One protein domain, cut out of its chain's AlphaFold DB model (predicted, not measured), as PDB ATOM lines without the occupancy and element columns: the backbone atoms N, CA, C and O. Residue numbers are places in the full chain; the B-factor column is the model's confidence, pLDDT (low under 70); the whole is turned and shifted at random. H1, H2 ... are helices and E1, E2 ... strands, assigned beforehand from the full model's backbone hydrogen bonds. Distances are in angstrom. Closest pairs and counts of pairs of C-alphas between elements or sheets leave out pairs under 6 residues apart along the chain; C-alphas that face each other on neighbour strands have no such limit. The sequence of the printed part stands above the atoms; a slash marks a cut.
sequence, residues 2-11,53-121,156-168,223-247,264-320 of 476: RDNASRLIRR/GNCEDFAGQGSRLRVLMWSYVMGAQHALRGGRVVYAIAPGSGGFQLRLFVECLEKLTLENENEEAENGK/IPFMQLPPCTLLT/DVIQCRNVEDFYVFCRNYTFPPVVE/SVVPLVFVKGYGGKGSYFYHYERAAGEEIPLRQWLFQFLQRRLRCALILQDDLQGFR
ATOM      1  N   ARG A   2       9.170 -86.081 129.180       68.94
ATOM      2  CA  ARG A   2       7.993 -85.585 129.935       68.94
ATOM      3  C   ARG A   2       7.313 -86.631 130.831       68.94
ATOM      4  O   ARG A   2       7.221 -86.416 132.032       68.94
ATOM      5  N   ASP A   3       6.932 -87.786 130.285       74.12
ATOM      6  CA  ASP A   3       6.239 -88.823 131.070       74.12
ATOM      7  C   ASP A   3       7.105 -89.425 132.186       74.12
ATOM      8  O   ASP A   3       6.582 -89.782 133.241       74.12
ATOM      9  N   ASN A   4       8.427 -89.505 131.990       72.06
ATOM     10  CA  ASN A   4       9.355 -89.940 133.036       72.06
ATOM     11  C   ASN A   4       9.457 -88.876 134.133       72.06
ATOM     12  O   ASN A   4       9.332 -89.224 135.301       72.06
ATOM     13  N   ALA A   5       9.552 -87.595 133.762       67.44
ATOM     14  CA  ALA A   5       9.572 -86.485 134.710       67.44
ATOM     15  C   ALA A   5       8.298 -86.431 135.566       67.44
ATOM     16  O   ALA A   5       8.377 -86.436 136.795       67.44
ATOM     17  N   SER A   6       7.116 -86.512 134.948       72.00
ATOM     18  CA  SER A   6       5.847 -86.579 135.682       72.00
ATOM     19  C   SER A   6       5.726 -87.845 136.546       72.00
ATOM     20  O   SER A   6       5.142 -87.794 137.629       72.00
ATOM     21  N   ARG A   7       6.281 -88.991 136.118       80.06
ATOM     22  CA  ARG A   7       6.344 -90.215 136.942       80.06
ATOM     23  C   ARG A   7       7.302 -90.065 138.122       80.06
ATOM     24  O   ARG A   7       6.955 -90.527 139.208       80.06
ATOM     25  N   LEU A   8       8.466 -89.440 137.940       73.56
ATOM     26  CA  LEU A   8       9.420 -89.197 139.018       73.56
ATOM     27  C   LEU A   8       8.808 -88.254 140.053       73.56
ATOM     28  O   LEU A   8       8.690 -88.657 141.201       73.56
ATOM     29  N   ILE A   9       8.307 -87.083 139.652       71.00
ATOM     30  CA  ILE A   9       7.646 -86.115 140.548       71.00
ATOM     31  C   ILE A   9       6.558 -86.791 141.403       71.00
ATOM     32  O   ILE A   9       6.553 -86.660 142.628       71.00
ATOM     33  N   ARG A  10       5.700 -87.619 140.787       77.75
ATOM     34  CA  ARG A  10       4.684 -88.413 141.506       77.75
ATOM     35  C   ARG A  10       5.289 -89.432 142.482       77.75
ATOM     36  O   ARG A  10       4.772 -89.585 143.585       77.75
ATOM     37  N   ARG A  11       6.372 -90.127 142.108       77.06
ATOM     38  CA  ARG A  11       7.086 -91.089 142.978       77.06
ATOM     39  C   ARG A  11       7.783 -90.416 144.157       77.06
ATOM     40  O   ARG A  11       7.767 -90.972 145.251       77.06
ATOM     41  N   GLY A  53      30.317 -71.048 140.320       80.88
ATOM     42  CA  GLY A  53      30.042 -70.793 138.908       80.88
ATOM     43  C   GLY A  53      31.285 -70.311 138.162       80.88
ATOM     44  O   GLY A  53      32.200 -69.743 138.756       80.88
ATOM     45  N   ASN A  54      31.293 -70.482 136.840       71.06
ATOM     46  CA  ASN A  54      32.214 -69.734 135.985       71.06
ATOM     47  C   ASN A  54      31.800 -68.256 135.992       71.06
ATOM     48  O   ASN A  54      30.663 -67.951 135.632       71.06
ATOM     49  N   CYS A  55      32.706 -67.343 136.354       60.41
ATOM     50  CA  CYS A  55      32.452 -65.918 136.144       60.41
ATOM     51  C   CYS A  55      32.522 -65.606 134.640       60.41
ATOM     52  O   CYS A  55      33.511 -65.954 133.988       60.41
ATOM     53  N   GLU A  56      31.485 -64.960 134.095       59.56
ATOM     54  CA  GLU A  56      31.380 -64.657 132.656       59.56
ATOM     55  C   GLU A  56      32.500 -63.719 132.165       59.56
ATOM     56  O   GLU A  56      32.875 -63.783 130.995       59.56
ATOM     57  N   ASP A  57      33.107 -62.942 133.070       59.38
ATOM     58  CA  ASP A  57      34.254 -62.060 132.803       59.38
ATOM     59  C   ASP A  57      35.485 -62.811 132.256       59.38
ATOM     60  O   ASP A  57      36.327 -62.229 131.571       59.38
ATOM     61  N   PHE A  58      35.580 -64.125 132.495       54.16
ATOM     62  CA  PHE A  58      36.601 -65.002 131.917       54.16
ATOM     63  C   PHE A  58      36.029 -65.842 130.764       54.16
ATOM     64  O   PHE A  58      36.052 -67.077 130.796       54.16
ATOM     65  N   ALA A  59      35.567 -65.171 129.706       54.94
ATOM     66  CA  ALA A  59      34.983 -65.761 128.492       54.94
ATOM     67  C   ALA A  59      35.945 -66.622 127.622       54.94
ATOM     68  O   ALA A  59      35.656 -66.909 126.460       54.94
ATOM     69  N   GLY A  60      37.090 -67.052 128.162       68.69
ATOM     70  CA  GLY A  60      38.018 -67.992 127.529       68.69
ATOM     71  C   GLY A  60      37.787 -69.440 127.977       68.69
ATOM     72  O   GLY A  60      37.283 -69.693 129.068       68.69
ATOM     73  N   GLN A  61      38.227 -70.412 127.167       62.81
ATOM     74  CA  GLN A  61      38.089 -71.853 127.459       62.81
ATOM     75  C   GLN A  61      38.701 -72.285 128.809       62.81
ATOM     76  O   GLN A  61      38.273 -73.283 129.386       62.81
ATOM     77  N   GLY A  62      39.663 -71.521 129.340       75.12
ATOM     78  CA  GLY A  62      40.326 -71.805 130.614       75.12
ATOM     79  C   GLY A  62      39.446 -71.674 131.865       75.12
ATOM     80  O   GLY A  62      39.773 -72.295 132.874       75.12
ATOM     81  N   SER A  63      38.328 -70.934 131.842       77.75
ATOM     82  CA  SER A  63      37.484 -70.744 133.041       77.75
ATOM     83  C   SER A  63      36.936 -72.068 133.587       77.75
ATOM     84  O   SER A  63      37.119 -72.368 134.768       77.75
ATOM     85  N   ARG A  64      36.395 -72.924 132.709       79.56
ATOM     86  CA  ARG A  64      35.888 -74.254 133.093       79.56
ATOM     87  C   ARG A  64      36.981 -75.150 133.679       79.56
ATOM     88  O   ARG A  64      36.712 -75.879 134.634       79.56
ATOM     89  N   LEU A  65      38.199 -75.094 133.133       85.19
ATOM     90  CA  LEU A  65      39.331 -75.860 133.661       85.19
ATOM     91  C   LEU A  65      39.738 -75.353 135.052       85.19
ATOM     92  O   LEU A  65      39.981 -76.170 135.930       85.19
ATOM     93  N   ARG A  66      39.725 -74.034 135.294       86.62
ATOM     94  CA  ARG A  66      40.020 -73.459 136.620       86.62
ATOM     95  C   ARG A  66      39.037 -73.910 137.693       86.62
ATOM     96  O   ARG A  66      39.476 -74.329 138.757       86.62
ATOM     97  N   VAL A  67      37.731 -73.869 137.419       88.12
ATOM     98  CA  VAL A  67      36.715 -74.339 138.381       88.12
ATOM     99  C   VAL A  67      36.863 -75.842 138.646       88.12
ATOM    100  O   VAL A  67      36.738 -76.280 139.789       88.12
ATOM    101  N   LEU A  68      37.189 -76.633 137.616       89.69
ATOM    102  CA  LEU A  68      37.465 -78.061 137.771       89.69
ATOM    103  C   LEU A  68      38.714 -78.321 138.628       89.69
ATOM    104  O   LEU A  68      38.623 -79.063 139.601       89.69
ATOM    105  N   MET A  69      39.842 -77.680 138.314       92.06
ATOM    106  CA  MET A  69      41.087 -77.821 139.078       92.06
ATOM    107  C   MET A  69      40.919 -77.358 140.523       92.06
ATOM    108  O   MET A  69      41.334 -78.070 141.428       92.06
ATOM    109  N   TRP A  70      40.229 -76.240 140.766       91.62
ATOM    110  CA  TRP A  70      39.884 -75.809 142.123       91.62
ATOM    111  C   TRP A  70      39.068 -76.880 142.863       91.62
ATOM    112  O   TRP A  70      39.388 -77.216 144.001       91.62
ATOM    113  N   SER A  71      38.067 -77.490 142.210       93.25
ATOM    114  CA  SER A  71      37.269 -78.556 142.832       93.25
ATOM    115  C   SER A  71      38.092 -79.806 143.165       93.25
ATOM    116  O   SER A  71      37.814 -80.466 144.164       93.25
ATOM    117  N   TYR A  72      39.115 -80.121 142.363       95.56
ATOM    118  CA  TYR A  72      40.020 -81.245 142.606       95.56
ATOM    119  C   TYR A  72      41.042 -80.940 143.693       95.56
ATOM    120  O   TYR A  72      41.206 -81.771 144.574       95.56
ATOM    121  N   VAL A  73      41.645 -79.748 143.704       94.50
ATOM    122  CA  VAL A  73      42.529 -79.299 144.792       94.50
ATOM    123  C   VAL A  73      41.785 -79.352 146.125       94.50
ATOM    124  O   VAL A  73      42.251 -80.016 147.042       94.50
ATOM    125  N   MET A  74      40.589 -78.759 146.220       93.38
ATOM    126  CA  MET A  74      39.807 -78.758 147.464       93.38
ATOM    127  C   MET A  74      39.420 -80.171 147.925       93.38
ATOM    128  O   MET A  74      39.465 -80.456 149.119       93.38
ATOM    129  N   GLY A  75      39.055 -81.072 147.005       95.06
ATOM    130  CA  GLY A  75      38.752 -82.464 147.352       95.06
ATOM    131  C   GLY A  75      39.992 -83.264 147.757       95.06
ATOM    132  O   GLY A  75      39.972 -83.928 148.786       95.06
ATOM    133  N   ALA A  76      41.087 -83.161 147.006       96.19
ATOM    134  CA  ALA A  76      42.356 -83.824 147.305       96.19
ATOM    135  C   ALA A  76      42.895 -83.393 148.679       96.19
ATOM    136  O   ALA A  76      43.252 -84.222 149.511       96.19
ATOM    137  N   GLN A  77      42.856 -82.091 148.951       94.00
ATOM    138  CA  GLN A  77      43.277 -81.481 150.208       94.00
ATOM    139  C   GLN A  77      42.390 -81.895 151.396       94.00
ATOM    140  O   GLN A  77      42.884 -82.107 152.504       94.00
ATOM    141  N   HIS A  78      41.083 -82.058 151.170       93.31
ATOM    142  CA  HIS A  78      40.147 -82.580 152.167       93.31
ATOM    143  C   HIS A  78      40.371 -84.077 152.448       93.31
ATOM    144  O   HIS A  78      40.378 -84.488 153.607       93.31
ATOM    145  N   ALA A  79      40.628 -84.873 151.406       94.19
ATOM    146  CA  ALA A  79      40.913 -86.303 151.508       94.19
ATOM    147  C   ALA A  79      42.245 -86.592 152.221       94.19
ATOM    148  O   ALA A  79      42.291 -87.438 153.110       94.19
ATOM    149  N   LEU A  80      43.307 -85.830 151.929       93.12
ATOM    150  CA  LEU A  80      44.598 -85.921 152.635       93.12
ATOM    151  C   LEU A  80      44.490 -85.610 154.139       93.12
ATOM    152  O   LEU A  80      45.320 -86.064 154.921       93.12
ATOM    153  N   ARG A  81      43.454 -84.870 154.558       90.12
ATOM    154  CA  ARG A  81      43.123 -84.589 155.966       90.12
ATOM    155  C   ARG A  81      42.236 -85.660 156.626       90.12
ATOM    156  O   ARG A  81      41.767 -85.444 157.738       90.12
ATOM    157  N   GLY A  82      41.964 -86.783 155.957       91.06
ATOM    158  CA  GLY A  82      41.063 -87.832 156.455       91.06
ATOM    159  C   GLY A  82      39.571 -87.577 156.188       91.06
ATOM    160  O   GLY A  82      38.724 -88.351 156.630       91.06
ATOM    161  N   GLY A  83      39.223 -86.507 155.467       91.81
ATOM    162  CA  GLY A  83      37.839 -86.153 155.160       91.81
ATOM    163  C   GLY A  83      37.257 -86.935 153.981       91.81
ATOM    164  O   GLY A  83      37.896 -87.093 152.942       91.81
ATOM    165  N   ARG A  84      36.004 -87.390 154.104       94.12
ATOM    166  CA  ARG A  84      35.275 -88.069 153.016       94.12
ATOM    167  C   ARG A  84      34.846 -87.071 151.936       94.12
ATOM    168  O   ARG A  84      34.183 -86.081 152.244       94.12
ATOM    169  N   VAL A  85      35.127 -87.376 150.669       95.94
ATOM    170  CA  VAL A  85      34.737 -86.560 149.506       95.94
ATOM    171  C   VAL A  85      33.837 -87.359 148.569       95.94
ATOM    172  O   VAL A  85      34.114 -88.520 148.289       95.94
ATOM    173  N   VAL A  86      32.784 -86.738 148.030       97.06
ATOM    174  CA  VAL A  86      31.941 -87.337 146.981       97.06
ATOM    175  C   VAL A  86      31.829 -86.411 145.780       97.06
ATOM    176  O   VAL A  86      31.374 -85.278 145.918       97.06
ATOM    177  N   TYR A  87      32.141 -86.910 144.587       97.12
ATOM    178  CA  TYR A  87      31.849 -86.243 143.318       97.12
ATOM    179  C   TYR A  87      30.593 -86.846 142.683       97.12
ATOM    180  O   TYR A  87      30.645 -87.871 142.004       97.12
ATOM    181  N   ALA A  88      29.448 -86.193 142.881       95.88
ATOM    182  CA  ALA A  88      28.183 -86.541 142.245       95.88
ATOM    183  C   ALA A  88      28.053 -85.813 140.895       95.88
ATOM    184  O   ALA A  88      27.785 -84.611 140.816       95.88
ATOM    185  N   ILE A  89      28.265 -86.548 139.805       94.88
ATOM    186  CA  ILE A  89      28.381 -85.987 138.456       94.88
ATOM    187  C   ILE A  89      27.035 -86.099 137.745       94.88
ATOM    188  O   ILE A  89      26.544 -87.202 137.490       94.88
ATOM    189  N   ALA A  90      26.425 -84.950 137.435       89.19
ATOM    190  CA  ALA A  90      25.104 -84.894 136.825       89.19
ATOM    191  C   ALA A  90      25.103 -85.433 135.380       89.19
ATOM    192  O   ALA A  90      26.122 -85.356 134.680       89.19
ATOM    193  N   PRO A  91      23.947 -85.907 134.882       86.31
ATOM    194  CA  PRO A  91      23.816 -86.383 133.508       86.31
ATOM    195  C   PRO A  91      24.223 -85.319 132.483       86.31
ATOM    196  O   PRO A  91      23.783 -84.173 132.556       86.31
ATOM    197  N   GLY A  92      25.045 -85.705 131.505       83.94
ATOM    198  CA  GLY A  92      25.517 -84.813 130.438       83.94
ATOM    199  C   GLY A  92      26.602 -83.808 130.845       83.94
ATOM    200  O   GLY A  92      27.071 -83.064 129.987       83.94
ATOM    201  N   SER A  93      27.027 -83.785 132.112       87.00
ATOM    202  CA  SER A  93      28.202 -83.019 132.542       87.00
ATOM    203  C   SER A  93      29.507 -83.758 132.220       87.00
ATOM    204  O   SER A  93      29.499 -84.943 131.878       87.00
ATOM    205  N   GLY A  94      30.642 -83.056 132.282       86.56
ATOM    206  CA  GLY A  94      31.941 -83.692 132.040       86.56
ATOM    207  C   GLY A  94      32.279 -84.704 133.139       86.56
ATOM    208  O   GLY A  94      32.169 -84.368 134.318       86.56
ATOM    209  N   GLY A  95      32.740 -85.900 132.766       90.44
ATOM    210  CA  GLY A  95      33.120 -86.950 133.719       90.44
ATOM    211  C   GLY A  95      34.241 -86.552 134.691       90.44
ATOM    212  O   GLY A  95      34.866 -85.491 134.562       90.44
ATOM    213  N   PHE A  96      34.487 -87.422 135.672       94.81
ATOM    214  CA  PHE A  96      35.626 -87.300 136.579       94.81
ATOM    215  C   PHE A  96      36.922 -87.578 135.821       94.81
ATOM    216  O   PHE A  96      36.996 -88.515 135.028       94.81
ATOM    217  N   GLN A  97      37.948 -86.774 136.071       95.19
ATOM    218  CA  GLN A  97      39.270 -86.944 135.479       95.19
ATOM    219  C   GLN A  97      40.225 -87.379 136.583       95.19
ATOM    220  O   GLN A  97      40.900 -86.546 137.181       95.19
ATOM    221  N   LEU A  98      40.250 -88.689 136.845       95.62
ATOM    222  CA  LEU A  98      41.057 -89.294 137.908       95.62
ATOM    223  C   LEU A  98      42.522 -88.849 137.842       95.62
ATOM    224  O   LEU A  98      43.088 -88.510 138.869       95.62
ATOM    225  N   ARG A  99      43.095 -88.764 136.634       95.19
ATOM    226  CA  ARG A  99      44.458 -88.269 136.407       95.19
ATOM    227  C   ARG A  99      44.694 -86.883 137.025       95.19
ATOM    228  O   ARG A  99      45.560 -86.761 137.876       95.19
ATOM    229  N   LEU A 100      43.892 -85.878 136.661       94.31
ATOM    230  CA  LEU A 100      44.035 -84.509 137.186       94.31
ATOM    231  C   LEU A 100      43.823 -84.441 138.709       94.31
ATOM    232  O   LEU A 100      44.407 -83.598 139.382       94.31
ATOM    233  N   PHE A 101      42.964 -85.305 139.257       96.38
ATOM    234  CA  PHE A 101      42.735 -85.380 140.700       96.38
ATOM    235  C   PHE A 101      43.925 -86.007 141.443       96.38
ATOM    236  O   PHE A 101      44.336 -85.496 142.482       96.38
ATOM    237  N   VAL A 102      44.516 -87.068 140.886       96.12
ATOM    238  CA  VAL A 102      45.742 -87.685 141.408       96.12
ATOM    239  C   VAL A 102      46.918 -86.713 141.307       96.12
ATOM    240  O   VAL A 102      47.595 -86.518 142.304       96.12
ATOM    241  N   GLU A 103      47.086 -85.991 140.194       94.19
ATOM    242  CA  GLU A 103      48.093 -84.919 140.063       94.19
ATOM    243  C   GLU A 103      47.929 -83.829 141.154       94.19
ATOM    244  O   GLU A 103      48.919 -83.293 141.654       94.19
ATOM    245  N   CYS A 104      46.695 -83.532 141.595       95.31
ATOM    246  CA  CYS A 104      46.452 -82.645 142.742       95.31
ATOM    247  C   CYS A 104      46.861 -83.280 144.085       95.31
ATOM    248  O   CYS A 104      47.469 -82.597 144.907       95.31
ATOM    249  N   LEU A 105      46.538 -84.560 144.319       95.88
ATOM    250  CA  LEU A 105      46.955 -85.296 145.524       95.88
ATOM    251  C   LEU A 105      48.480 -85.385 145.630       95.88
ATOM    252  O   LEU A 105      49.037 -85.097 146.685       95.88
ATOM    253  N   GLU A 106      49.144 -85.757 144.538       93.94
ATOM    254  CA  GLU A 106      50.599 -85.862 144.421       93.94
ATOM    255  C   GLU A 106      51.263 -84.544 144.828       93.94
ATOM    256  O   GLU A 106      52.034 -84.509 145.790       93.94
ATOM    257  N   LYS A 107      50.869 -83.440 144.182       92.81
ATOM    258  CA  LYS A 107      51.377 -82.098 144.479       92.81
ATOM    259  C   LYS A 107      51.173 -81.687 145.941       92.81
ATOM    260  O   LYS A 107      52.131 -81.286 146.595       92.81
ATOM    261  N   LEU A 108      49.952 -81.813 146.462       94.06
ATOM    262  CA  LEU A 108      49.631 -81.419 147.840       94.06
ATOM    263  C   LEU A 108      50.369 -82.273 148.880       94.06
ATOM    264  O   LEU A 108      50.725 -81.773 149.944       94.06
ATOM    265  N   THR A 109      50.620 -83.553 148.592       93.75
ATOM    266  CA  THR A 109      51.366 -84.427 149.513       93.75
ATOM    267  C   THR A 109      52.832 -83.995 149.607       93.75
ATOM    268  O   THR A 109      53.383 -83.962 150.703       93.75
ATOM    269  N   LEU A 110      53.442 -83.597 148.485       91.38
ATOM    270  CA  LEU A 110      54.814 -83.072 148.441       91.38
ATOM    271  C   LEU A 110      54.937 -81.711 149.137       91.38
ATOM    272  O   LEU A 110      55.896 -81.481 149.868       91.38
ATOM    273  N   GLU A 111      53.960 -80.820 148.936       91.94
ATOM    274  CA  GLU A 111      53.890 -79.526 149.629       91.94
ATOM    275  C   GLU A 111      53.844 -79.729 151.158       91.94
ATOM    276  O   GLU A 111      54.655 -79.139 151.870       91.94
ATOM    277  N   ASN A 112      53.009 -80.653 151.654       90.94
ATOM    278  CA  ASN A 112      52.935 -80.985 153.083       90.94
ATOM    279  C   ASN A 112      54.258 -81.555 153.647       90.94
ATOM    280  O   ASN A 112      54.685 -81.144 154.722       90.94
ATOM    281  N   GLU A 113      54.929 -82.479 152.944       90.38
ATOM    282  CA  GLU A 113      56.223 -83.043 153.390       90.38
ATOM    283  C   GLU A 113      57.322 -81.969 153.468       90.38
ATOM    284  O   GLU A 113      58.145 -81.977 154.387       90.38
ATOM    285  N   ASN A 114      57.327 -81.016 152.530       89.50
ATOM    286  CA  ASN A 114      58.264 -79.894 152.543       89.50
ATOM    287  C   ASN A 114      57.994 -78.953 153.731       89.50
ATOM    288  O   ASN A 114      58.933 -78.590 154.441       89.50
ATOM    289  N   GLU A 115      56.726 -78.624 154.009       90.44
ATOM    290  CA  GLU A 115      56.348 -77.844 155.195       90.44
ATOM    291  C   GLU A 115      56.727 -78.567 156.504       90.44
ATOM    292  O   GLU A 115      57.247 -77.938 157.430       90.44
ATOM    293  N   GLU A 116      56.528 -79.885 156.605       89.38
ATOM    294  CA  GLU A 116      56.965 -80.684 157.762       89.38
ATOM    295  C   GLU A 116      58.498 -80.645 157.939       89.38
ATOM    296  O   GLU A 116      58.994 -80.469 159.060       89.38
ATOM    297  N   ALA A 117      59.259 -80.732 156.843       89.25
ATOM    298  CA  ALA A 117      60.720 -80.681 156.853       89.25
ATOM    299  C   ALA A 117      61.287 -79.299 157.238       89.25
ATOM    300  O   ALA A 117      62.313 -79.227 157.922       89.25
ATOM    301  N   GLU A 118      60.637 -78.202 156.840       91.38
ATOM    302  CA  GLU A 118      61.005 -76.845 157.267       91.38
ATOM    303  C   GLU A 118      60.693 -76.624 158.753       91.38
ATOM    304  O   GLU A 118      61.588 -76.281 159.530       91.38
ATOM    305  N   ASN A 119      59.470 -76.949 159.191       88.62
ATOM    306  CA  ASN A 119      59.054 -76.845 160.597       88.62
ATOM    307  C   ASN A 119      59.895 -77.719 161.554       88.62
ATOM    308  O   ASN A 119      59.994 -77.428 162.753       88.62
ATOM    309  N   GLY A 120      60.503 -78.797 161.049       90.50
ATOM    310  CA  GLY A 120      61.440 -79.635 161.797       90.50
ATOM    311  C   GLY A 120      62.752 -78.927 162.156       90.50
ATOM    312  O   GLY A 120      63.254 -79.109 163.269       90.50
ATOM    313  N   LYS A 121      63.294 -78.088 161.262       88.12
ATOM    314  CA  LYS A 121      64.596 -77.412 161.443       88.12
ATOM    315  C   LYS A 121      64.543 -76.367 162.561       88.12
ATOM    316  O   LYS A 121      65.363 -76.410 163.482       88.12
ATOM    317  N   ILE A 156      36.024 -77.289 160.319       45.47
ATOM    318  CA  ILE A 156      37.261 -77.451 159.549       45.47
ATOM    319  C   ILE A 156      38.048 -76.133 159.677       45.47
ATOM    320  O   ILE A 156      37.512 -75.123 159.221       45.47
ATOM    321  N   PRO A 157      39.276 -76.108 160.232       40.53
ATOM    322  CA  PRO A 157      40.097 -74.902 160.222       40.53
ATOM    323  C   PRO A 157      40.452 -74.551 158.776       40.53
ATOM    324  O   PRO A 157      40.967 -75.401 158.027       40.53
ATOM    325  N   PHE A 158      40.128 -73.321 158.369       44.25
ATOM    326  CA  PHE A 158      40.276 -72.915 156.979       44.25
ATOM    327  C   PHE A 158      41.716 -72.921 156.507       44.25
ATOM    328  O   PHE A 158      42.663 -72.655 157.245       44.25
ATOM    329  N   MET A 159      41.856 -73.230 155.225       45.59
ATOM    330  CA  MET A 159      43.131 -73.194 154.544       45.59
ATOM    331  C   MET A 159      43.272 -71.883 153.798       45.59
ATOM    332  O   MET A 159      42.331 -71.380 153.188       45.59
ATOM    333  N   GLN A 160      44.501 -71.388 153.783       38.94
ATOM    334  CA  GLN A 160      44.968 -70.550 152.700       38.94
ATOM    335  C   GLN A 160      44.759 -71.338 151.396       38.94
ATOM    336  O   GLN A 160      45.404 -72.367 151.196       38.94
ATOM    337  N   LEU A 161      43.842 -70.900 150.521       39.53
ATOM    338  CA  LEU A 161      43.815 -71.453 149.164       39.53
ATOM    339  C   LEU A 161      45.198 -71.216 148.543       39.53
ATOM    340  O   LEU A 161      45.743 -70.116 148.717       39.53
ATOM    341  N   PRO A 162      45.750 -72.176 147.780       36.00
ATOM    342  CA  PRO A 162      46.904 -71.876 146.951       36.00
ATOM    343  C   PRO A 162      46.549 -70.670 146.069       36.00
ATOM    344  O   PRO A 162      45.454 -70.643 145.491       36.00
ATOM    345  N   PRO A 163      47.414 -69.644 145.985       38.00
ATOM    346  CA  PRO A 163      47.099 -68.454 145.217       38.00
ATOM    347  C   PRO A 163      46.781 -68.851 143.774       38.00
ATOM    348  O   PRO A 163      47.469 -69.674 143.164       38.00
ATOM    349  N   CYS A 164      45.739 -68.237 143.205       34.75
ATOM    350  CA  CYS A 164      45.280 -68.526 141.842       34.75
ATOM    351  C   CYS A 164      46.358 -68.297 140.763       34.75
ATOM    352  O   CYS A 164      46.134 -68.669 139.615       34.75
ATOM    353  N   THR A 165      47.521 -67.742 141.125       39.59
ATOM    354  CA  THR A 165      48.738 -67.661 140.306       39.59
ATOM    355  C   THR A 165      49.126 -68.999 139.677       39.59
ATOM    356  O   THR A 165      49.486 -69.018 138.502       39.59
ATOM    357  N   LEU A 166      48.926 -70.129 140.372       38.34
ATOM    358  CA  LEU A 166      49.125 -71.479 139.813       38.34
ATOM    359  C   LEU A 166      48.204 -71.821 138.622       38.34
ATOM    360  O   LEU A 166      48.419 -72.821 137.946       38.34
ATOM    361  N   LEU A 167      47.178 -71.009 138.356       40.25
ATOM    362  CA  LEU A 167      46.227 -71.162 137.252       40.25
ATOM    363  C   LEU A 167      46.225 -69.953 136.294       40.25
ATOM    364  O   LEU A 167      45.377 -69.889 135.391       40.25
ATOM    365  N   THR A 168      47.115 -68.969 136.488       36.19
ATOM    366  CA  THR A 168      47.149 -67.716 135.707       36.19
ATOM    367  C   THR A 168      48.453 -67.434 134.965       36.19
ATOM    368  O   THR A 168      48.597 -66.315 134.475       36.19
ATOM    369  N   ASP A 223      34.702 -90.904 146.827       97.12
ATOM    370  CA  ASP A 223      33.659 -91.571 146.047       97.12
ATOM    371  C   ASP A 223      33.291 -90.773 144.784       97.12
ATOM    372  O   ASP A 223      33.101 -89.554 144.815       97.12
ATOM    373  N   VAL A 224      33.124 -91.455 143.647       97.12
ATOM    374  CA  VAL A 224      32.755 -90.830 142.361       97.12
ATOM    375  C   VAL A 224      31.476 -91.461 141.816       97.12
ATOM    376  O   VAL A 224      31.462 -92.606 141.369       97.12
ATOM    377  N   ILE A 225      30.387 -90.690 141.810       97.06
ATOM    378  CA  ILE A 225      29.047 -91.160 141.445       97.06
ATOM    379  C   ILE A 225      28.607 -90.531 140.119       97.06
ATOM    380  O   ILE A 225      28.056 -89.428 140.065       97.06
ATOM    381  N   GLN A 226      28.826 -91.259 139.023       95.94
ATOM    382  CA  GLN A 226      28.405 -90.850 137.683       95.94
ATOM    383  C   GLN A 226      26.921 -91.164 137.445       95.94
ATOM    384  O   GLN A 226      26.546 -92.307 137.180       95.94
ATOM    385  N   CYS A 227      26.068 -90.140 137.468       94.75
ATOM    386  CA  CYS A 227      24.639 -90.289 137.193       94.75
ATOM    387  C   CYS A 227      24.380 -90.238 135.677       94.75
ATOM    388  O   CYS A 227      24.851 -89.325 134.995       94.75
ATOM    389  N   ARG A 228      23.623 -91.199 135.126       92.44
ATOM    390  CA  ARG A 228      23.272 -91.247 133.689       92.44
ATOM    391  C   ARG A 228      21.961 -90.522 133.391       92.44
ATOM    392  O   ARG A 228      21.727 -90.105 132.259       92.44
ATOM    393  N   ASN A 229      21.098 -90.389 134.394       90.12
ATOM    394  CA  ASN A 229      19.813 -89.690 134.345       90.12
ATOM    395  C   ASN A 229      19.482 -89.070 135.731       90.12
ATOM    396  O   ASN A 229      20.267 -89.176 136.675       90.12
ATOM    397  N   VAL A 230      18.346 -88.371 135.848       87.62
ATOM    398  CA  VAL A 230      17.931 -87.704 137.105       87.62
ATOM    399  C   VAL A 230      17.431 -88.717 138.137       87.62
ATOM    400  O   VAL A 230      17.564 -88.492 139.338       87.62
ATOM    401  N   GLU A 231      16.894 -89.848 137.686       90.00
ATOM    402  CA  GLU A 231      16.478 -90.950 138.540       90.00
ATOM    403  C   GLU A 231      17.678 -91.583 139.278       90.00
ATOM    404  O   GLU A 231      17.570 -91.819 140.479       90.00
ATOM    405  N   ASP A 232      18.833 -91.757 138.623       93.12
ATOM    406  CA  ASP A 232      20.090 -92.221 139.233       93.12
ATOM    407  C   ASP A 232      20.571 -91.239 140.311       93.12
ATOM    408  O   ASP A 232      20.911 -91.647 141.420       93.12
ATOM    409  N   PHE A 233      20.548 -89.932 140.016       90.75
ATOM    410  CA  PHE A 233      20.942 -88.901 140.979       90.75
ATOM    411  C   PHE A 233      19.988 -88.854 142.179       90.75
ATOM    412  O   PHE A 233      20.432 -88.711 143.315       90.75
ATOM    413  N   TYR A 234      18.682 -89.044 141.968       89.81
ATOM    414  CA  TYR A 234      17.732 -89.203 143.070       89.81
ATOM    415  C   TYR A 234      17.999 -90.474 143.894       89.81
ATOM    416  O   TYR A 234      17.930 -90.428 145.122       89.81
ATOM    417  N   VAL A 235      18.323 -91.598 143.248       92.19
ATOM    418  CA  VAL A 235      18.699 -92.848 143.930       92.19
ATOM    419  C   VAL A 235      19.962 -92.647 144.771       92.19
ATOM    420  O   VAL A 235      19.965 -93.059 145.929       92.19
ATOM    421  N   PHE A 236      20.975 -91.949 144.248       93.38
ATOM    422  CA  PHE A 236      22.143 -91.503 145.014       93.38
ATOM    423  C   PHE A 236      21.714 -90.671 146.231       93.38
ATOM    424  O   PHE A 236      21.967 -91.090 147.358       93.38
ATOM    425  N   CYS A 237      20.967 -89.577 146.025       90.12
ATOM    426  CA  CYS A 237      20.483 -88.718 147.111       90.12
ATOM    427  C   CYS A 237      19.769 -89.517 148.208       90.12
ATOM    428  O   CYS A 237      19.971 -89.262 149.392       90.12
ATOM    429  N   ARG A 238      18.936 -90.490 147.816       90.62
ATOM    430  CA  ARG A 238      18.114 -91.296 148.722       90.62
ATOM    431  C   ARG A 238      18.872 -92.405 149.447       90.62
ATOM    432  O   ARG A 238      18.505 -92.700 150.582       90.62
ATOM    433  N   ASN A 239      19.848 -93.042 148.805       93.75
ATOM    434  CA  ASN A 239      20.397 -94.320 149.268       93.75
ATOM    435  C   ASN A 239      21.889 -94.274 149.611       93.75
ATOM    436  O   ASN A 239      22.309 -95.064 150.449       93.75
ATOM    437  N   TYR A 240      22.671 -93.346 149.052       94.75
ATOM    438  CA  TYR A 240      24.092 -93.226 149.381       94.75
ATOM    439  C   TYR A 240      24.283 -92.794 150.836       94.75
ATOM    440  O   TYR A 240      23.712 -91.791 151.273       94.75
ATOM    441  N   THR A 241      25.053 -93.566 151.589       93.44
ATOM    442  CA  THR A 241      25.556 -93.241 152.926       93.44
ATOM    443  C   THR A 241      27.067 -93.304 152.857       93.44
ATOM    444  O   THR A 241      27.588 -94.205 152.201       93.44
ATOM    445  N   PHE A 242      27.763 -92.408 153.555       89.56
ATOM    446  CA  PHE A 242      29.208 -92.540 153.698       89.56
ATOM    447  C   PHE A 242      29.553 -93.929 154.247       89.56
ATOM    448  O   PHE A 242      28.924 -94.350 155.228       89.56
ATOM    449  N   PRO A 243      30.519 -94.645 153.644       88.75
ATOM    450  CA  PRO A 243      31.100 -95.810 154.286       88.75
ATOM    451  C   PRO A 243      31.615 -95.391 155.668       88.75
ATOM    452  O   PRO A 243      32.141 -94.274 155.785       88.75
ATOM    453  N   PRO A 244      31.483 -96.237 156.708       82.81
ATOM    454  CA  PRO A 244      32.099 -95.937 157.991       82.81
ATOM    455  C   PRO A 244      33.573 -95.614 157.746       82.81
ATOM    456  O   PRO A 244      34.247 -96.273 156.946       82.81
ATOM    457  N   VAL A 245      34.066 -94.551 158.376       76.38
ATOM    458  CA  VAL A 245      35.509 -94.363 158.470       76.38
ATOM    459  C   VAL A 245      35.971 -95.508 159.353       76.38
ATOM    460  O   VAL A 245      35.663 -95.536 160.541       76.38
ATOM    461  N   VAL A 246      36.612 -96.506 158.744       75.38
ATOM    462  CA  VAL A 246      37.413 -97.446 159.513       75.38
ATOM    463  C   VAL A 246      38.504 -96.576 160.100       75.38
ATOM    464  O   VAL A 246      39.331 -96.044 159.359       75.38
ATOM    465  N   GLU A 247      38.440 -96.358 161.409       70.31
ATOM    466  CA  GLU A 247      39.556 -95.804 162.151       70.31
ATOM    467  C   GLU A 247      40.706 -96.786 161.946       70.31
ATOM    468  O   GLU A 247      40.769 -97.848 162.563       70.31
ATOM    469  N   SER A 264      35.969 -84.406 163.877       68.56
ATOM    470  CA  SER A 264      35.018 -84.972 162.915       68.56
ATOM    471  C   SER A 264      35.005 -84.142 161.631       68.56
ATOM    472  O   SER A 264      34.221 -83.197 161.501       68.56
ATOM    473  N   VAL A 265      35.867 -84.495 160.675       82.00
ATOM    474  CA  VAL A 265      35.989 -83.790 159.402       82.00
ATOM    475  C   VAL A 265      34.662 -83.904 158.655       82.00
ATOM    476  O   VAL A 265      34.251 -84.982 158.229       82.00
ATOM    477  N   VAL A 266      33.975 -82.766 158.535       87.06
ATOM    478  CA  VAL A 266      32.686 -82.644 157.850       87.06
ATOM    479  C   VAL A 266      32.816 -83.168 156.419       87.06
ATOM    480  O   VAL A 266      33.597 -82.592 155.667       87.06
ATOM    481  N   PRO A 267      32.037 -84.180 155.998       91.31
ATOM    482  CA  PRO A 267      32.143 -84.708 154.646       91.31
ATOM    483  C   PRO A 267      31.821 -83.663 153.573       91.31
ATOM    484  O   PRO A 267      30.927 -82.827 153.747       91.31
ATOM    485  N   LEU A 268      32.502 -83.755 152.434       93.44
ATOM    486  CA  LEU A 268      32.407 -82.798 151.336       93.44
ATOM    487  C   LEU A 268      31.730 -83.426 150.112       93.44
ATOM    488  O   LEU A 268      32.183 -84.443 149.594       93.44
ATOM    489  N   VAL A 269      30.649 -82.823 149.615       95.31
ATOM    490  CA  VAL A 269      29.922 -83.319 148.433       95.31
ATOM    491  C   VAL A 269      29.972 -82.283 147.318       95.31
ATOM    492  O   VAL A 269      29.360 -81.223 147.418       95.31
ATOM    493  N   PHE A 270      30.658 -82.609 146.227       93.88
ATOM    494  CA  PHE A 270      30.650 -81.848 144.983       93.88
ATOM    495  C   PHE A 270      29.524 -82.348 144.075       93.88
ATOM    496  O   PHE A 270      29.511 -83.514 143.683       93.88
ATOM    497  N   VAL A 271      28.607 -81.467 143.672       93.12
ATOM    498  CA  VAL A 271      27.639 -81.741 142.600       93.12
ATOM    499  C   VAL A 271      28.031 -80.943 141.366       93.12
ATOM    500  O   VAL A 271      28.017 -79.712 141.385       93.12
ATOM    501  N   LYS A 272      28.350 -81.643 140.276       92.44
ATOM    502  CA  LYS A 272      28.807 -81.039 139.018       92.44
ATOM    503  C   LYS A 272      27.703 -81.037 137.965       92.44
ATOM    504  O   LYS A 272      27.079 -82.069 137.739       92.44
ATOM    505  N   GLY A 273      27.490 -79.903 137.293       86.12
ATOM    506  CA  GLY A 273      26.623 -79.796 136.107       86.12
ATOM    507  C   GLY A 273      25.115 -79.797 136.372       86.12
ATOM    508  O   GLY A 273      24.322 -80.170 135.508       86.12
ATOM    509  N   TYR A 274      24.712 -79.363 137.563       79.94
ATOM    510  CA  TYR A 274      23.308 -79.170 137.942       79.94
ATOM    511  C   TYR A 274      22.741 -77.788 137.544       79.94
ATOM    512  O   TYR A 274      21.522 -77.600 137.555       79.94
ATOM    513  N   GLY A 275      23.617 -76.808 137.280       78.06
ATOM    514  CA  GLY A 275      23.281 -75.396 137.072       78.06
ATOM    515  C   GLY A 275      23.072 -75.011 135.602       78.06
ATOM    516  O   GLY A 275      22.933 -75.874 134.747       78.06
ATOM    517  N   GLY A 276      22.992 -73.717 135.303       77.19
ATOM    518  CA  GLY A 276      22.975 -73.200 133.930       77.19
ATOM    519  C   GLY A 276      21.720 -73.442 133.072       77.19
ATOM    520  O   GLY A 276      20.956 -74.399 133.221       77.19
ATOM    521  N   LYS A 277      21.519 -72.549 132.093       74.25
ATOM    522  CA  LYS A 277      20.559 -72.746 130.994       74.25
ATOM    523  C   LYS A 277      21.156 -73.752 130.012       74.25
ATOM    524  O   LYS A 277      22.038 -73.401 129.240       74.25
ATOM    525  N   GLY A 278      20.665 -74.985 130.038       77.12
ATOM    526  CA  GLY A 278      21.170 -76.063 129.181       77.12
ATOM    527  C   GLY A 278      21.509 -77.350 129.929       77.12
ATOM    528  O   GLY A 278      21.743 -78.373 129.290       77.12
ATOM    529  N   SER A 279      21.516 -77.343 131.267       82.31
ATOM    530  CA  SER A 279      21.755 -78.577 132.016       82.31
ATOM    531  C   SER A 279      20.611 -79.555 131.846       82.31
ATOM    532  O   SER A 279      19.459 -79.196 131.571       82.31
ATOM    533  N   TYR A 280      20.929 -80.822 132.084       83.06
ATOM    534  CA  TYR A 280      19.935 -81.877 132.084       83.06
ATOM    535  C   TYR A 280      18.808 -81.585 133.087       83.06
ATOM    536  O   TYR A 280      17.642 -81.762 132.746       83.06
ATOM    537  N   PHE A 281      19.125 -81.052 134.274       83.50
ATOM    538  CA  PHE A 281      18.125 -80.617 135.257       83.50
ATOM    539  C   PHE A 281      17.222 -79.499 134.724       83.50
ATOM    540  O   PHE A 281      16.002 -79.640 134.784       83.50
ATOM    541  N   TYR A 282      17.790 -78.441 134.132       84.19
ATOM    542  CA  TYR A 282      17.011 -77.357 133.523       84.19
ATOM    543  C   TYR A 282      16.048 -77.871 132.437       84.19
ATOM    544  O   TYR A 282      14.875 -77.490 132.396       84.19
ATOM    545  N   HIS A 283      16.517 -78.773 131.570       84.81
ATOM    546  CA  HIS A 283      15.676 -79.384 130.543       84.81
ATOM    547  C   HIS A 283      14.625 -80.343 131.115       84.81
ATOM    548  O   HIS A 283      13.506 -80.374 130.601       84.81
ATOM    549  N   TYR A 284      14.941 -81.086 132.177       83.94
ATOM    550  CA  TYR A 284      14.029 -82.026 132.830       83.94
ATOM    551  C   TYR A 284      12.887 -81.304 133.561       83.94
ATOM    552  O   TYR A 284      11.726 -81.645 133.342       83.94
ATOM    553  N   GLU A 285      13.191 -80.265 134.349       83.25
ATOM    554  CA  GLU A 285      12.193 -79.394 134.996       83.25
ATOM    555  C   GLU A 285      11.275 -78.753 133.943       83.25
ATOM    556  O   GLU A 285      10.051 -78.900 133.982       83.25
ATOM    557  N   ARG A 286      11.860 -78.147 132.899       84.19
ATOM    558  CA  ARG A 286      11.091 -77.545 131.798       84.19
ATOM    559  C   ARG A 286      10.236 -78.566 131.035       84.19
ATOM    560  O   ARG A 286       9.142 -78.227 130.589       84.19
ATOM    561  N   ALA A 287      10.710 -79.803 130.875       83.56
ATOM    562  CA  ALA A 287       9.966 -80.877 130.217       83.56
ATOM    563  C   ALA A 287       8.848 -81.462 131.093       83.56
ATOM    564  O   ALA A 287       7.850 -81.929 130.540       83.56
ATOM    565  N   ALA A 288       8.982 -81.428 132.423       80.38
ATOM    566  CA  ALA A 288       7.904 -81.769 133.351       80.38
ATOM    567  C   ALA A 288       6.706 -80.821 133.181       80.38
ATOM    568  O   ALA A 288       5.555 -81.260 133.217       80.38
ATOM    569  N   GLY A 289       6.985 -79.542 132.908       76.44
ATOM    570  CA  GLY A 289       5.976 -78.491 132.778       76.44
ATOM    571  C   GLY A 289       5.513 -77.923 134.120       76.44
ATOM    572  O   GLY A 289       4.473 -77.273 134.162       76.44
ATOM    573  N   GLU A 290       6.274 -78.163 135.188       64.06
ATOM    574  CA  GLU A 290       6.065 -77.588 136.515       64.06
ATOM    575  C   GLU A 290       7.348 -76.882 136.962       64.06
ATOM    576  O   GLU A 290       8.442 -77.424 136.805       64.06
ATOM    577  N   GLU A 291       7.219 -75.700 137.566       63.19
ATOM    578  CA  GLU A 291       8.325 -74.967 138.202       63.19
ATOM    579  C   GLU A 291       8.681 -75.565 139.577       63.19
ATOM    580  O   GLU A 291       8.908 -74.848 140.549       63.19
ATOM    581  N   ILE A 292       8.715 -76.897 139.688       61.03
ATOM    582  CA  ILE A 292       9.240 -77.549 140.889       61.03
ATOM    583  C   ILE A 292      10.748 -77.278 140.921       61.03
ATOM    584  O   ILE A 292      11.439 -77.671 139.977       61.03
ATOM    585  N   PRO A 293      11.290 -76.682 142.000       73.81
ATOM    586  CA  PRO A 293      12.725 -76.497 142.159       73.81
ATOM    587  C   PRO A 293      13.360 -77.827 142.593       73.81
ATOM    588  O   PRO A 293      13.821 -77.991 143.725       73.81
ATOM    589  N   LEU A 294      13.351 -78.809 141.689       74.44
ATOM    590  CA  LEU A 294      13.750 -80.192 141.947       74.44
ATOM    591  C   LEU A 294      15.196 -80.252 142.454       74.44
ATOM    592  O   LEU A 294      15.487 -80.978 143.400       74.44
ATOM    593  N   ARG A 295      16.067 -79.405 141.891       79.56
ATOM    594  CA  ARG A 295      17.442 -79.150 142.375       79.56
ATOM    595  C   ARG A 295      17.471 -78.752 143.853       79.56
ATOM    596  O   ARG A 295      18.133 -79.419 144.637       79.56
ATOM    597  N   GLN A 296      16.727 -77.716 144.257       82.75
ATOM    598  CA  GLN A 296      16.719 -77.241 145.651       82.75
ATOM    599  C   GLN A 296      16.236 -78.330 146.616       82.75
ATOM    600  O   GLN A 296      16.828 -78.515 147.677       82.75
ATOM    601  N   TRP A 297      15.197 -79.081 146.230       82.88
ATOM    602  CA  TRP A 297      14.683 -80.189 147.035       82.88
ATOM    603  C   TRP A 297      15.719 -81.312 147.197       82.88
ATOM    604  O   TRP A 297      15.962 -81.760 148.315       82.88
ATOM    605  N   LEU A 298      16.376 -81.726 146.107       85.75
ATOM    606  CA  LEU A 298      17.420 -82.757 146.133       85.75
ATOM    607  C   LEU A 298      18.647 -82.323 146.952       85.75
ATOM    608  O   LEU A 298      19.190 -83.130 147.699       85.75
ATOM    609  N   PHE A 299      19.057 -81.054 146.866       87.31
ATOM    610  CA  PHE A 299      20.196 -80.526 147.625       87.31
ATOM    611  C   PHE A 299      19.908 -80.441 149.122       87.31
ATOM    612  O   PHE A 299      20.702 -80.933 149.920       87.31
ATOM    613  N   GLN A 300      18.740 -79.926 149.520       85.50
ATOM    614  CA  GLN A 300      18.324 -79.949 150.927       85.50
ATOM    615  C   GLN A 300      18.186 -81.373 151.466       85.50
ATOM    616  O   GLN A 300      18.488 -81.625 152.633       85.50
ATOM    617  N   PHE A 301      17.726 -82.307 150.628       85.75
ATOM    618  CA  PHE A 301      17.640 -83.715 150.989       85.75
ATOM    619  C   PHE A 301      19.032 -84.325 151.215       85.75
ATOM    620  O   PHE A 301      19.234 -84.976 152.239       85.75
ATOM    621  N   LEU A 302      19.992 -84.070 150.316       88.44
ATOM    622  CA  LEU A 302      21.395 -84.471 150.474       88.44
ATOM    623  C   LEU A 302      21.984 -83.928 151.777       88.44
ATOM    624  O   LEU A 302      22.401 -84.719 152.616       88.44
ATOM    625  N   GLN A 303      21.958 -82.608 151.986       87.12
ATOM    626  CA  GLN A 303      22.583 -81.980 153.155       87.12
ATOM    627  C   GLN A 303      22.030 -82.513 154.477       87.12
ATOM    628  O   GLN A 303      22.793 -82.954 155.327       87.12
ATOM    629  N   ARG A 304      20.700 -82.550 154.642       86.00
ATOM    630  CA  ARG A 304      20.072 -83.015 155.893       86.00
ATOM    631  C   ARG A 304      20.374 -84.480 156.205       86.00
ATOM    632  O   ARG A 304      20.425 -84.861 157.370       86.00
ATOM    633  N   ARG A 305      20.521 -85.304 155.166       91.19
ATOM    634  CA  ARG A 305      20.762 -86.746 155.276       91.19
ATOM    635  C   ARG A 305      22.238 -87.076 155.494       91.19
ATOM    636  O   ARG A 305      22.536 -87.998 156.243       91.19
ATOM    637  N   LEU A 306      23.130 -86.361 154.814       90.12
ATOM    638  CA  LEU A 306      24.570 -86.619 154.797       90.12
ATOM    639  C   LEU A 306      25.361 -85.755 155.788       90.12
ATOM    640  O   LEU A 306      26.510 -86.083 156.058       90.12
ATOM    641  N   ARG A 307      24.764 -84.674 156.316       91.44
ATOM    642  CA  ARG A 307      25.413 -83.664 157.180       91.44
ATOM    643  C   ARG A 307      26.736 -83.163 156.589       91.44
ATOM    644  O   ARG A 307      27.751 -83.051 157.273       91.44
ATOM    645  N   CYS A 308      26.706 -82.919 155.281       92.06
ATOM    646  CA  CYS A 308      27.855 -82.578 154.460       92.06
ATOM    647  C   CYS A 308      27.864 -81.101 154.044       92.06
ATOM    648  O   CYS A 308      26.819 -80.522 153.721       92.06
ATOM    649  N   ALA A 309      29.065 -80.542 153.911       93.25
ATOM    650  CA  ALA A 309      29.263 -79.322 153.142       93.25
ATOM    651  C   ALA A 309      28.989 -79.621 151.655       93.25
ATOM    652  O   ALA A 309      29.534 -80.576 151.092       93.25
ATOM    653  N   LEU A 310      28.122 -78.833 151.017       93.75
ATOM    654  CA  LEU A 310      27.673 -79.064 149.644       93.75
ATOM    655  C   LEU A 310      28.276 -78.022 148.699       93.75
ATOM    656  O   LEU A 310      27.890 -76.853 148.717       93.75
ATOM    657  N   ILE A 311      29.189 -78.455 147.833       93.25
ATOM    658  CA  ILE A 311      29.778 -77.624 146.783       93.25
ATOM    659  C   ILE A 311      29.036 -77.872 145.471       93.25
ATOM    660  O   ILE A 311      28.942 -78.989 144.968       93.25
ATOM    661  N   LEU A 312      28.509 -76.802 144.894       92.12
ATOM    662  CA  LEU A 312      27.650 -76.820 143.723       92.12
ATOM    663  C   LEU A 312      28.379 -76.180 142.529       92.12
ATOM    664  O   LEU A 312      28.266 -74.976 142.290       92.12
ATOM    665  N   GLN A 313      29.081 -77.006 141.742       90.19
ATOM    666  CA  GLN A 313      29.827 -76.616 140.534       90.19
ATOM    667  C   GLN A 313      28.947 -76.514 139.271       90.19
ATOM    668  O   GLN A 313      28.397 -77.518 138.796       90.19
ATOM    669  N   ASP A 314      28.851 -75.319 138.683       84.06
ATOM    670  CA  ASP A 314      28.194 -75.125 137.383       84.06
ATOM    671  C   ASP A 314      29.169 -75.360 136.216       84.06
ATOM    672  O   ASP A 314      30.298 -74.868 136.205       84.06
ATOM    673  N   ASP A 315      28.725 -76.130 135.223       69.75
ATOM    674  CA  ASP A 315      29.529 -76.567 134.073       69.75
ATOM    675  C   ASP A 315      29.233 -75.722 132.813       69.75
ATOM    676  O   ASP A 315      29.893 -75.900 131.787       69.75
ATOM    677  N   LEU A 316      28.234 -74.824 132.866       59.41
ATOM    678  CA  LEU A 316      27.694 -74.110 131.704       59.41
ATOM    679  C   LEU A 316      27.955 -72.600 131.719       59.41
ATOM    680  O   LEU A 316      27.830 -71.919 132.733       59.41
ATOM    681  N   GLN A 317      28.247 -72.071 130.530       54.34
ATOM    682  CA  GLN A 317      28.245 -70.636 130.241       54.34
ATOM    683  C   GLN A 317      26.794 -70.115 130.262       54.34
ATOM    684  O   GLN A 317      25.894 -70.789 129.756       54.34
ATOM    685  N   GLY A 318      26.543 -68.923 130.817       50.38
ATOM    686  CA  GLY A 318      25.202 -68.319 130.832       50.38
ATOM    687  C   GLY A 318      24.378 -68.525 132.112       50.38
ATOM    688  O   GLY A 318      23.158 -68.302 132.084       50.38
ATOM    689  N   PHE A 319      24.978 -68.972 133.224       43.97
ATOM    690  CA  PHE A 319      24.305 -68.943 134.527       43.97
ATOM    691  C   PHE A 319      24.353 -67.537 135.127       43.97
ATOM    692  O   PHE A 319      25.279 -67.177 135.847       43.97
ATOM    693  N   ARG A 320      23.276 -66.778 134.913       51.03
ATOM    694  CA  ARG A 320      22.875 -65.773 135.903       51.03
ATOM    695  C   ARG A 320      22.108 -66.469 137.025       51.03
ATOM    696  O   ARG A 320      21.221 -67.275 136.705       51.03
TER     697      ARG A 320
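AT A GLANCE: This is residues 2 to 11, 53 to 121, 156 to 168, 223 to 247 and 264 to 320 of the 476 residues of an uncharacterized protein of Phytomonas sp. isolate Hart1 (UniProt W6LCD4). A small sheet of four parallel strands makes the core, with H2 over one of its faces and H7 over the other. H3 packs on H2 with residues 100 to 109 and sticks out past the body with residues 113 to 121; H5 packs side by side with H7, and H6 and H1 lie at the far end of the longest axis from H3. The printed part has 174 residues with seven named helices and four named strands, along the chain H1 H2 E1 H3 H4 E2 H5 E3 H6 H7 E4; the sheet's order is E2 E1 E3 E4, and the class is mixed, helices and strands. The whole is compact, with a radius of gyration of the C-alphas of 18.0 A, yet elongated in outline, spanning 66 by 43 by 25 A.

IN THESE COORDINATES: The strands are E2, residues 223 to 226, E1, residues 85 to 89, E3, residues 268 to 272, and E4, residues 309 to 313; E4 ends with C-alpha 313 at (29.827, -76.616, 140.534). H2, residues 62 to 80, is 26.5 A long, H7, residues 294 to 306, is 18.0 A, and H3, residues 98 to 121, is 35.3 A, ending at C-alpha 121 (64.596, -77.412, 161.443). H5 is residues 230 to 239, H6 280 to 288, H4 164 to 167, and H1 2 to 11, beginning at C-alpha 2 (7.993, -85.585, 129.935).

HOW THE PARTS SIT: Across the parallel neighbour strands E2 and E1, N 87 and O 223 are within hydrogen-bond range at 2.8 A; across E1 and E3, N 88 and O 270 are within range at 2.8 A; and across E3 and E4, N 271 and O 311 are within range at 2.8 A. H2 is on the sheet at a height of 10.2 A, over E3 and only just over E1 and E4, with 3 of its C-alphas falling on each. H7 is on the opposite face at a height of 9.9 A, over E4. E3, H6, H7 and E4 form a strand-helix-strand unit, two parallel neighbour strands joined through helices, with a right-handed crossover. H3 touches H2 at a steep tilt of 55 degrees, the same way; the closest C-alphas, of Ala 76 and Leu 105, are 5.1 A apart. H5 only grazes the sheet with residues 232 to 237 and touches H7 at a shallow tilt of 22 degrees, closest at the C-alphas of Cys 237 and Leu 302, 5.5 A. H6 touches H1, about perpendicular at 89 degrees, closest at the C-alphas of Arg 2 and Ala 287, 5.1 A. H4 is close to H2 but not clearly touching, with the C-alphas of Arg 66 and Leu 167 6.6 A apart. Every O i to N i+4 pair is within hydrogen-bond range in H1, H2, H5, H6 and H7, and 19 of 20 in H3; H4 is too short for such a pair, and its 1 O i to N i+3 pair is within range.

THE WHOLE: The C-alphas farthest apart, of Asp 3 and Lys 121, are 66.8 A apart. The gaps between C-alphas across the four cuts are 30.9 A from 11 to 53, 27.4 A from 121 to 156, 29.3 A from 168 to 223 and 11.8 A from 247 to 264. Of the links that are printed whole, none is long. The mean pLDDT of the printed part is 81.4; residues under 70 include 55 to 61, 156 to 168 and 315 to 320.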